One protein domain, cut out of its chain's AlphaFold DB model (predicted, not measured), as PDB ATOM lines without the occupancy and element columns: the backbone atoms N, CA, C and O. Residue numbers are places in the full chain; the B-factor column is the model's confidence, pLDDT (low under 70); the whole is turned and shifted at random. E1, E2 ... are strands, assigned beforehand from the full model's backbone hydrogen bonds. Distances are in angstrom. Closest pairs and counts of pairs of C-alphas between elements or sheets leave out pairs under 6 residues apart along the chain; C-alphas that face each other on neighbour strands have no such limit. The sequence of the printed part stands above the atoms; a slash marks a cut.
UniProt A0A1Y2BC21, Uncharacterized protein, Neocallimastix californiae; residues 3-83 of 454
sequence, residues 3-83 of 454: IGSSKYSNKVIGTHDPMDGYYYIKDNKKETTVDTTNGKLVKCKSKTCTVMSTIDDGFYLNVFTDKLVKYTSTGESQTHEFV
ATOM      1  N   ILE A   3      -6.528  15.363  -2.907       46.38
ATOM      2  CA  ILE A   3      -5.396  14.440  -2.797       46.38
ATOM      3  C   ILE A   3      -4.151  15.240  -3.189       46.38
ATOM      4  O   ILE A   3      -3.784  15.355  -4.352       46.38
ATOM      5  N   GLY A   4      -3.524  15.895  -2.215       39.12
ATOM      6  CA  GLY A   4      -2.270  16.600  -2.462       39.12
ATOM      7  C   GLY A   4      -1.160  15.598  -2.772       39.12
ATOM      8  O   GLY A   4      -0.675  14.925  -1.867       39.12
ATOM      9  N   SER A   5      -0.744  15.511  -4.038       37.56
ATOM     10  CA  SER A   5       0.490  14.827  -4.430       37.56
ATOM     11  C   SER A   5       1.681  15.657  -3.943       37.56
ATOM     12  O   SER A   5       2.113  16.609  -4.592       37.56
ATOM     13  N   SER A   6       2.191  15.332  -2.756       39.38
ATOM     14  CA  SER A   6       3.547  15.708  -2.362       39.38
ATOM     15  C   SER A   6       4.446  14.491  -2.567       39.38
ATOM     16  O   SER A   6       4.027  13.372  -2.273       39.38
ATOM     17  N   LYS A   7       5.683  14.694  -3.046       46.84
ATOM     18  CA  LYS A   7       6.657  13.630  -3.380       46.84
ATOM     19  C   LYS A   7       6.921  12.589  -2.270       46.84
ATOM     20  O   LYS A   7       7.599  11.610  -2.552       46.84
ATOM     21  N   TYR A   8       6.409  12.773  -1.046       43.91
ATOM     22  CA  TYR A   8       6.673  11.889   0.094       43.91
ATOM     23  C   TYR A   8       5.482  11.595   1.029       43.91
ATOM     24  O   TYR A   8       5.662  10.843   1.980       43.91
ATOM     25  N   SER A   9       4.270  12.119   0.798       43.66
ATOM     26  CA  SER A   9       3.054  11.613   1.467       43.66
ATOM     27  C   SER A   9       1.776  12.170   0.830       43.66
ATOM     28  O   SER A   9       1.668  13.374   0.580       43.66
ATOM     29  N   ASN A  10       0.791  11.298   0.607       43.50
ATOM     30  CA  ASN A  10      -0.566  11.674   0.206       43.50
ATOM     31  C   ASN A  10      -1.325  12.172   1.443       43.50
ATOM     32  O   ASN A  10      -2.063  11.416   2.075       43.50
ATOM     33  N   LYS A  11      -1.109  13.429   1.841       41.78
ATOM     34  CA  LYS A  11      -1.839  14.026   2.966       41.78
ATOM     35  C   LYS A  11      -3.125  14.673   2.449       41.78
ATOM     36  O   LYS A  11      -3.082  15.640   1.693       41.78
ATOM     37  N   VAL A  12      -4.268  14.123   2.858       46.72
ATOM     38  CA  VAL A  12      -5.604  14.663   2.568       46.72
ATOM     39  C   VAL A  12      -5.796  15.938   3.397       46.72
ATOM     40  O   VAL A  12      -5.848  15.875   4.623       46.72
ATOM     41  N   ILE A  13      -5.849  17.106   2.751       39.94
ATOM     42  CA  ILE A  13      -6.061  18.394   3.432       39.94
ATOM     43  C   ILE A  13      -7.565  18.714   3.397       39.94
ATOM     44  O   ILE A  13      -8.125  18.964   2.334       39.94
ATOM     45  N   GLY A  14      -8.183  18.600   4.580       54.31
ATOM     46  CA  GLY A  14      -9.538  18.976   5.022       54.31
ATOM     47  C   GLY A  14     -10.663  19.179   3.999       54.31
ATOM     48  O   GLY A  14     -10.672  20.169   3.283       54.31
ATOM     49  N   THR A  15     -11.683  18.316   4.050       49.91
ATOM     50  CA  THR A  15     -13.068  18.521   3.558       49.91
ATOM     51  C   THR A  15     -13.951  17.425   4.165       49.91
ATOM     52  O   THR A  15     -13.380  16.378   4.457       49.91
ATOM     53  N   HIS A  16     -15.271  17.649   4.302       60.69
ATOM     54  CA  HIS A  16     -16.298  16.695   4.776       60.69
ATOM     55  C   HIS A  16     -15.877  15.222   4.725       60.69
ATOM     56  O   HIS A  16     -15.421  14.758   3.673       60.69
ATOM     57  N   ASP A  17     -16.071  14.519   5.847       79.62
ATOM     58  CA  ASP A  17     -15.878  13.072   5.944       79.62
ATOM     59  C   ASP A  17     -16.472  12.402   4.694       79.62
ATOM     60  O   ASP A  17     -17.646  12.635   4.391       79.62
ATOM     61  N   PRO A  18     -15.664  11.661   3.913       83.00
ATOM     62  CA  PRO A  18     -16.144  11.065   2.678       83.00
ATOM     63  C   PRO A  18     -17.293  10.116   3.009       83.00
ATOM     64  O   PRO A  18     -17.178   9.301   3.925       83.00
ATOM     65  N   MET A  19     -18.391  10.241   2.263       88.56
ATOM     66  CA  MET A  19     -19.485   9.277   2.312       88.56
ATOM     67  C   MET A  19     -18.981   7.927   1.807       88.56
ATOM     68  O   MET A  19     -18.101   7.878   0.937       88.56
ATOM     69  N   ASP A  20     -19.533   6.857   2.364       90.50
ATOM     70  CA  ASP A  20     -19.239   5.501   1.924       90.50
ATOM     71  C   ASP A  20     -19.698   5.315   0.469       90.50
ATOM     72  O   ASP A  20     -20.746   5.823   0.074       90.50
ATOM     73  N   GLY A  21     -18.882   4.629  -0.333       91.62
ATOM     74  CA  GLY A  21     -19.140   4.387  -1.753       91.62
ATOM     75  C   GLY A  21     -17.918   4.605  -2.643       91.62
ATOM     76  O   GLY A  21     -16.775   4.654  -2.170       91.62
ATOM     77  N   TYR A  22     -18.156   4.712  -3.950       93.25
ATOM     78  CA  TYR A  22     -17.108   4.836  -4.958       93.25
ATOM     79  C   TYR A  22     -16.956   6.281  -5.438       93.25
ATOM     80  O   TYR A  22     -17.927   7.007  -5.621       93.25
ATOM     81  N   TYR A  23     -15.714   6.692  -5.668       91.00
ATOM     82  CA  TYR A  23     -15.350   7.992  -6.216       91.00
ATOM     83  C   TYR A  23     -14.485   7.784  -7.445       91.00
ATOM     84  O   TYR A  23     -13.454   7.111  -7.377       91.00
ATOM     85  N   TYR A  24     -14.862   8.420  -8.545       87.88
ATOM     86  CA  TYR A  24     -14.006   8.517  -9.716       87.88
ATOM     87  C   TYR A  24     -13.163   9.798  -9.625       87.88
ATOM     88  O   TYR A  24     -13.698  10.902  -9.498       87.88
ATOM     89  N   ILE A  25     -11.837   9.652  -9.625       84.00
ATOM     90  CA  ILE A  25     -10.877  10.749  -9.436       84.00
ATOM     91  C   ILE A  25      -9.907  10.769 -10.614       84.00
ATOM     92  O   ILE A  25      -9.366   9.734 -10.992       84.00
ATOM     93  N   LYS A  26      -9.608  11.954 -11.144       79.38
ATOM     94  CA  LYS A  26      -8.594  12.161 -12.188       79.38
ATOM     95  C   LYS A  26      -7.696  13.326 -11.783       79.38
ATOM     96  O   LYS A  26      -8.165  14.284 -11.181       79.38
ATOM     97  N   ASP A  27      -6.390  13.227 -12.034       73.56
ATOM     98  CA  ASP A  27      -5.402  14.274 -11.708       73.56
ATOM     99  C   ASP A  27      -5.475  14.786 -10.256       73.56
ATOM    100  O   ASP A  27      -5.186  15.945  -9.954       73.56
ATOM    101  N   ASN A  28      -5.870  13.902  -9.331       67.88
ATOM    102  CA  ASN A  28      -6.129  14.205  -7.921       67.88
ATOM    103  C   ASN A  28      -7.252  15.227  -7.652       67.88
ATOM    104  O   ASN A  28      -7.355  15.765  -6.542       67.88
ATOM    105  N   LYS A  29      -8.107  15.482  -8.643       67.25
ATOM    106  CA  LYS A  29      -9.314  16.296  -8.540       67.25
ATOM    107  C   LYS A  29     -10.550  15.417  -8.700       67.25
ATOM    108  O   LYS A  29     -10.544  14.395  -9.383       67.25
ATOM    109  N   LYS A  30     -11.623  15.821  -8.019       62.78
ATOM    110  CA  LYS A  30     -12.952  15.279  -8.290       62.78
ATOM    111  C   LYS A  30     -13.388  15.828  -9.643       62.78
ATOM    112  O   LYS A  30     -13.478  17.044  -9.781       62.78
ATOM    113  N   GLU A  31     -13.625  14.953 -10.607       62.94
ATOM    114  CA  GLU A  31     -14.080  15.358 -11.934       62.94
ATOM    115  C   GLU A  31     -15.578  15.113 -12.097       62.94
ATOM    116  O   GLU A  31     -16.148  14.185 -11.523       62.94
ATOM    117  N   THR A  32     -16.208  15.951 -12.914       61.88
ATOM    118  CA  THR A  32     -17.581  15.762 -13.407       61.88
ATOM    119  C   THR A  32     -17.614  15.128 -14.801       61.88
ATOM    120  O   THR A  32     -18.695  14.865 -15.331       61.88
ATOM    121  N   THR A  33     -16.442  14.860 -15.387       54.81
ATOM    122  CA  THR A  33     -16.243  14.236 -16.701       54.81
ATOM    123  C   THR A  33     -15.320  13.016 -16.577       54.81
ATOM    124  O   THR A  33     -14.376  13.011 -15.784       54.81
ATOM    125  N   VAL A  34     -15.599  11.948 -17.331       56.94
ATOM    126  CA  VAL A  34     -14.721  10.769 -17.381       56.94
ATOM    127  C   VAL A  34     -13.608  11.009 -18.401       56.94
ATOM    128  O   VAL A  34     -13.882  11.300 -19.559       56.94
ATOM    129  N   ASP A  35     -12.349  10.866 -17.981       64.31
ATOM    130  CA  ASP A  35     -11.194  10.738 -18.882       64.31
ATOM    131  C   ASP A  35     -10.707   9.290 -18.912       64.31
ATOM    132  O   ASP A  35     -10.203   8.785 -17.907       64.31
ATOM    133  N   THR A  36     -10.809   8.654 -20.075       59.72
ATOM    134  CA  THR A  36     -10.479   7.245 -20.331       59.72
ATOM    135  C   THR A  36      -9.010   6.867 -20.122       59.72
ATOM    136  O   THR A  36      -8.709   5.683 -20.064       59.72
ATOM    137  N   THR A  37      -8.089   7.825 -19.971       66.12
ATOM    138  CA  THR A  37      -6.643   7.548 -19.903       66.12
ATOM    139  C   THR A  37      -6.009   7.636 -18.515       66.12
ATOM    140  O   THR A  37      -4.995   6.983 -18.296       66.12
ATOM    141  N   ASN A  38      -6.569   8.403 -17.567       71.81
ATOM    142  CA  ASN A  38      -5.901   8.681 -16.275       71.81
ATOM    143  C   ASN A  38      -6.810   8.622 -15.029       71.81
ATOM    144  O   ASN A  38      -6.423   9.077 -13.946       71.81
ATOM    145  N   GLY A  39      -8.025   8.088 -15.162       78.00
ATOM    146  CA  GLY A  39      -8.947   7.897 -14.043       78.00
ATOM    147  C   GLY A  39      -8.465   6.884 -13.006       78.00
ATOM    148  O   GLY A  39      -7.806   5.902 -13.336       78.00
ATOM    149  N   LYS A  40      -8.830   7.102 -11.741       86.31
ATOM    150  CA  LYS A  40      -8.698   6.129 -10.651       86.31
ATOM    151  C   LYS A  40     -10.021   6.001  -9.915       86.31
ATOM    152  O   LYS A  40     -10.620   7.010  -9.539       86.31
ATOM    153  N   LEU A  41     -10.424   4.765  -9.641       89.94
ATOM    154  CA  LEU A  41     -11.545   4.475  -8.761       89.94
ATOM    155  C   LEU A  41     -11.053   4.377  -7.312       89.94
ATOM    156  O   LEU A  41     -10.068   3.698  -7.003       89.94
ATOM    157  N   VAL A  42     -11.726   5.085  -6.414       90.88
ATOM    158  CA  VAL A  42     -11.433   5.096  -4.981       90.88
ATOM    159  C   VAL A  42     -12.665   4.626  -4.234       90.88
ATOM    160  O   VAL A  42     -13.734   5.210  -4.378       90.88
ATOM    161  N   LYS A  43     -12.510   3.595  -3.407       93.12
ATOM    162  CA  LYS A  43     -13.571   3.103  -2.530       93.12
ATOM    163  C   LYS A  43     -13.389   3.694  -1.142       93.12
ATOM    164  O   LYS A  43     -12.322   3.532  -0.549       93.12
ATOM    165  N   CYS A  44     -14.413   4.354  -0.624       91.81
ATOM    166  CA  CYS A  44     -14.441   4.852   0.743       91.81
ATOM    167  C   CYS A  44     -15.408   4.023   1.589       91.81
ATOM    168  O   CYS A  44     -16.524   3.740   1.161       91.81
ATOM    169  N   LYS A  45     -14.971   3.628   2.784       90.88
ATOM    170  CA  LYS A  45     -15.795   2.959   3.792       90.88
ATOM    171  C   LYS A  45     -15.381   3.418   5.183       90.88
ATOM    172  O   LYS A  45     -14.196   3.385   5.519       90.88
ATOM    173  N   SER A  46     -16.346   3.846   5.991       88.94
ATOM    174  CA  SER A  46     -16.125   4.318   7.360       88.94
ATOM    175  C   SER A  46     -15.008   5.368   7.437       88.94
ATOM    176  O   SER A  46     -14.072   5.250   8.228       88.94
ATOM    177  N   LYS A  47     -15.086   6.392   6.572       84.38
ATOM    178  CA  LYS A  47     -14.113   7.502   6.440       84.38
ATOM    179  C   LYS A  47     -12.720   7.121   5.919       84.38
ATOM    180  O   LYS A  47     -11.879   8.001   5.744       84.38
ATOM    181  N   THR A  48     -12.459   5.842   5.653       84.38
ATOM    182  CA  THR A  48     -11.195   5.374   5.072       84.38
ATOM    183  C   THR A  48     -11.373   5.165   3.578       84.38
ATOM    184  O   THR A  48     -12.296   4.470   3.169       84.38
ATOM    185  N   CYS A  49     -10.495   5.750   2.766       88.25
ATOM    186  CA  CYS A  49     -10.558   5.658   1.310       88.25
ATOM    187  C   CYS A  49      -9.323   4.962   0.747       88.25
ATOM    188  O   CYS A  49      -8.196   5.358   1.050       88.25
ATOM    189  N   THR A  50      -9.543   3.984  -0.126       89.94
ATOM    190  CA  THR A  50      -8.488   3.182  -0.746       89.94
ATOM    191  C   THR A  50      -8.617   3.254  -2.261       89.94
ATOM    192  O   THR A  50      -9.693   3.030  -2.817       89.94
ATOM    193  N   VAL A  51      -7.514   3.580  -2.938       88.19
ATOM    194  CA  VAL A  51      -7.427   3.489  -4.402       88.19
ATOM    195  C   VAL A  51      -7.487   2.016  -4.787       88.19
ATOM    196  O   VAL A  51      -6.708   1.218  -4.267       88.19
ATOM    197  N   MET A  52      -8.396   1.655  -5.687       89.19
ATOM    198  CA  MET A  52      -8.513   0.280  -6.163       89.19
ATOM    199  C   MET A  52      -7.377  -0.024  -7.146       89.19
ATOM    200  O   MET A  52      -7.189   0.697  -8.123       89.19
ATOM    201  N   SER A  53      -6.590  -1.065  -6.863       86.25
ATOM    202  CA  SER A  53      -5.493  -1.525  -7.731       86.25
ATOM    203  C   SER A  53      -5.956  -2.483  -8.827       86.25
ATOM    204  O   SER A  53      -5.303  -2.608  -9.855       86.25
ATOM    205  N   THR A  54      -7.069  -3.167  -8.582       88.44
ATOM    206  CA  THR A  54      -7.750  -4.076  -9.501       88.44
ATOM    207  C   THR A  54      -9.222  -3.698  -9.480       88.44
ATOM    208  O   THR A  54      -9.802  -3.555  -8.400       88.44
ATOM    209  N   ILE A  55      -9.794  -3.468 -10.654       91.62
ATOM    210  CA  ILE A  55     -11.190  -3.073 -10.823       91.62
ATOM    211  C   ILE A  55     -11.813  -4.135 -11.715       91.62
ATOM    212  O   ILE A  55     -11.332  -4.358 -12.824       91.62
ATOM    213  N   ASP A  56     -12.830  -4.809 -11.189       94.69
ATOM    214  CA  ASP A  56     -13.587  -5.794 -11.948       94.69
ATOM    215  C   ASP A  56     -14.513  -5.080 -12.937       94.69
ATOM    216  O   ASP A  56     -14.980  -3.963 -12.677       94.69
ATOM    217  N   ASP A  57     -14.803  -5.733 -14.057       94.56
ATOM    218  CA  ASP A  57     -15.790  -5.246 -15.017       94.56
ATOM    219  C   ASP A  57     -17.159  -5.126 -14.348       94.56
ATOM    220  O   ASP A  57     -17.613  -6.031 -13.642       94.56
ATOM    221  N   GLY A  58     -17.830  -3.999 -14.573       95.94
ATOM    222  CA  GLY A  58     -19.129  -3.747 -13.969       95.94
ATOM    223  C   GLY A  58     -19.435  -2.273 -13.777       95.94
ATOM    224  O   GLY A  58     -18.816  -1.395 -14.377       95.94
ATOM    225  N   PHE A  59     -20.423  -2.013 -12.929       97.38
ATOM    226  CA  PHE A  59     -20.953  -0.679 -12.684       97.38
ATOM    227  C   PHE A  59     -20.626  -0.210 -11.264       97.38
ATOM    228  O   PHE A  59     -20.698  -0.982 -10.307       97.38
ATOM    229  N   TYR A  60     -20.280   1.069 -11.133       96.94
ATOM    230  CA  TYR A  60     -19.860   1.693  -9.881       96.94
ATOM    231  C   TYR A  60     -20.558   3.038  -9.705       96.94
ATOM    232  O   TYR A  60     -20.353   3.955 -10.506       96.94
ATOM    233  N   LEU A  61     -21.387   3.178  -8.668       96.31
ATOM    234  CA  LEU A  61     -22.064   4.444  -8.397       96.31
ATOM    235  C   LEU A  61     -21.061   5.467  -7.849       96.31
ATOM    236  O   LEU A  61     -20.527   5.310  -6.749       96.31
ATOM    237  N   ASN A  62     -20.814   6.532  -8.611       94.25
ATOM    238  CA  ASN A  62     -19.993   7.649  -8.171       94.25
ATOM    239  C   ASN A  62     -20.805   8.551  -7.240       94.25
ATOM    240  O   ASN A  62     -21.539   9.426  -7.701       94.25
ATOM    241  N   VAL A  63     -20.606   8.384  -5.933       90.62
ATOM    242  CA  VAL A  63     -21.356   9.097  -4.882       90.62
ATOM    243  C   VAL A  63     -21.091  10.605  -4.840       90.62
ATOM    244  O   VAL A  63     -21.699  11.323  -4.057       90.62
ATOM    245  N   PHE A  64     -20.136  11.112  -5.628       87.38
ATOM    246  CA  PHE A  64     -19.900  12.551  -5.725       87.38
ATOM    247  C   PHE A  64     -20.736  13.228  -6.807       87.38
ATOM    248  O   PHE A  64     -21.118  14.385  -6.645       87.38
ATOM    249  N   THR A  65     -20.940  12.549  -7.931       90.44
ATOM    250  CA  THR A  65     -21.653  13.113  -9.082       90.44
ATOM    251  C   THR A  65     -23.059  12.558  -9.222       90.44
ATOM    252  O   THR A  65     -23.764  13.000 -10.123       90.44
ATOM    253  N   ASP A  66     -23.418  11.570  -8.400       94.50
ATOM    254  CA  ASP A  66     -24.598  10.727  -8.562       94.50
ATOM    255  C   ASP A  66     -24.656  10.154  -9.979       94.50
ATOM    256  O   ASP A  66     -25.689  10.170 -10.621       94.50
ATOM    257  N   LYS A  67     -23.518   9.711 -10.526       95.50
ATOM    258  CA  LYS A  67     -23.469   9.106 -11.867       95.50
ATOM    259  C   LYS A  67     -22.961   7.689 -11.769       95.50
ATOM    260  O   LYS A  67     -22.084   7.405 -10.955       95.50
ATOM    261  N   LEU A  68     -23.459   6.815 -12.627       96.44
ATOM    262  CA  LEU A  68     -22.957   5.457 -12.722       96.44
ATOM    263  C   LEU A  68     -21.747   5.423 -13.661       96.44
ATOM    264  O   LEU A  68     -21.781   5.980 -14.755       96.44
ATOM    265  N   VAL A  69     -20.658   4.804 -13.216       95.62
ATOM    266  CA  VAL A  69     -19.458   4.576 -14.025       95.62
ATOM    267  C   VAL A  69     -19.454   3.119 -14.455       95.62
ATOM    268  O   VAL A  69     -19.488   2.233 -13.603       95.62
ATOM    269  N   LYS A  70     -19.390   2.869 -15.760       95.94
ATOM    270  CA  LYS A  70     -19.162   1.536 -16.315       95.94
ATOM    271  C   LYS A  70     -17.668   1.315 -16.479       95.94
ATOM    272  O   LYS A  70     -16.978   2.174 -17.020       95.94
ATOM    273  N   TYR A  71     -17.184   0.172 -16.017       94.25
ATOM    274  CA  TYR A  71     -15.812  -0.287 -16.181       94.25
ATOM    275  C   TYR A  71     -15.789  -1.525 -17.069       94.25
ATOM    276  O   TYR A  71     -16.578  -2.445 -16.856       94.25
ATOM    277  N   THR A  72     -14.915  -1.547 -18.070       93.31
ATOM    278  CA  THR A  72     -14.740  -2.698 -18.965       93.31
ATOM    279  C   THR A  72     -13.257  -2.962 -19.183       93.31
ATOM    280  O   THR A  72     -12.479  -2.037 -19.424       93.31
ATOM    281  N   SER A  73     -12.857  -4.227 -19.131       91.44
ATOM    282  CA  SER A  73     -11.508  -4.668 -19.448       91.44
ATOM    283  C   SER A  73     -11.510  -5.471 -20.743       91.44
ATOM    284  O   SER A  73     -12.389  -6.278 -21.037       91.44
ATOM    285  N   THR A  74     -10.529  -5.214 -21.598       90.25
ATOM    286  CA  THR A  74     -10.331  -5.960 -22.843       90.25
ATOM    287  C   THR A  74      -8.842  -6.222 -23.004       90.25
ATOM    288  O   THR A  74      -8.078  -5.366 -23.457       90.25
ATOM    289  N   GLY A  75      -8.412  -7.414 -22.585       89.06
ATOM    290  CA  GLY A  75      -6.993  -7.754 -22.490       89.06
ATOM    291  C   GLY A  75      -6.289  -6.902 -21.431       89.06
ATOM    292  O   GLY A  75      -6.694  -6.892 -20.275       89.06
ATOM    293  N   GLU A  76      -5.238  -6.182 -21.829       86.69
ATOM    294  CA  GLU A  76      -4.492  -5.264 -20.949       86.69
ATOM    295  C   GLU A  76      -5.090  -3.846 -20.903       86.69
ATOM    296  O   GLU A  76      -4.644  -3.013 -20.116       86.69
ATOM    297  N   SER A  77      -6.091  -3.554 -21.743       85.56
ATOM    298  CA  SER A  77      -6.733  -2.240 -21.794       85.56
ATOM    299  C   SER A  77      -7.937  -2.190 -20.863       85.56
ATOM    300  O   SER A  77      -8.747  -3.115 -20.830       85.56
ATOM    301  N   GLN A  78      -8.081  -1.078 -20.148       86.81
ATOM    302  CA  GLN A  78      -9.233  -0.784 -19.304       86.81
ATOM    303  C   GLN A  78      -9.893   0.494 -19.818       86.81
ATOM    304  O   GLN A  78      -9.208   1.477 -20.098       86.81
ATOM    305  N   THR A  79     -11.211   0.462 -19.980       89.31
ATOM    306  CA  THR A  79     -12.016   1.623 -20.349       89.31
ATOM    307  C   THR A  79     -13.040   1.897 -19.261       89.31
ATOM    308  O   THR A  79     -13.569   0.988 -18.617       89.31
ATOM    309  N   HIS A  80     -13.327   3.178 -19.060       88.81
ATOM    310  CA  HIS A  80     -14.397   3.626 -18.185       88.81
ATOM    311  C   HIS A  80     -15.184   4.749 -18.845       88.81
ATOM    312  O   HIS A  80     -14.614   5.586 -19.545       88.81
ATOM    313  N   GLU A  81     -16.488   4.775 -18.611       93.00
ATOM    314  CA  GLU A  81     -17.402   5.789 -19.140       93.00
ATOM    315  C   GLU A  81     -18.520   6.075 -18.133       93.00
ATOM    316  O   GLU A  81     -18.854   5.221 -17.306       93.00
ATOM    317  N   PHE A  82     -19.071   7.294 -18.158       93.12
ATOM    318  CA  PHE A  82     -20.316   7.557 -17.436       93.12
ATOM    319  C   PHE A  82     -21.458   6.968 -18.246       93.12
ATOM    320  O   PHE A  82     -21.534   7.205 -19.446       93.12
ATOM    321  N   VAL A  83     -22.342   6.257 -17.562       94.94
ATOM    322  CA  VAL A  83     -23.601   5.802 -18.132       94.94
ATOM    323  C   VAL A  83     -24.527   7.007 -18.278       94.94
ATOM    324  O   VAL A  83     -24.716   7.773 -17.328       94.94
TER     325      VAL A  83
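What this domain is: This is residues 3 to 83 of the 454 residues of an uncharacterized protein of Neocallimastix californiae (UniProt A0A1Y2BC21). Look for a small sandwich of two three-stranded sheets, E3 E4 E5 and E6 E7 E8, face to face with their strands crossed at 62 degrees; a separate hairpin, E1 and E2, lies off at one end. The 81 printed residues include eight named strands, E1 to E8 in chain order, and no named helix; the class is all strand. Each sheet is antiparallel, in the order named. The whole is compact, with a radius of gyration of the C-alphas of 12.8 A, and spans 36 by 28 by 21 A.

How they stand to each other: Start at the antiparallel hairpin of E1, residues 3 to 6, and E2, residues 9 to 13, where N 9 and O 6 are within hydrogen-bond range at 3.3 A. Next find E3, residues 21 to 26, E4, residues 39 to 45, and E5, residues 48 to 51, a meander of two hairpins, each strand the antiparallel neighbour of the one before; N 23 and O 42, 2.8 A, and N 43 and O 50, 2.9 A, are within range. E6, residues 58 to 62, E7, residues 67 to 74, and E8, residues 77 to 82, form another such meander, with N 60 and O 69 at 2.8 A and N 72 and O 79 at 2.9 A. In the sandwich, the closest C-alphas of E3 and E6 are those of Tyr 23 and Asn 62, 5.0 A apart. E1 and E2 are apart from the other strands.

Where its parts are: Find C-alpha 3 at (-5.396, 14.440, -2.797), where E1 begins. E4 runs 19.7 A, E7 22.8 A, and E8 17.3 A to C-alpha 82 at (-20.316, 7.557, -17.436).

The domain as a whole: The C-alphas farthest apart, of Gly 14 and Gly 75, are 38.4 A apart. The printed part has no cut; E3 to E4 is the long link. Residues 3 to 16 and 28 to 37 have pLDDT under 70.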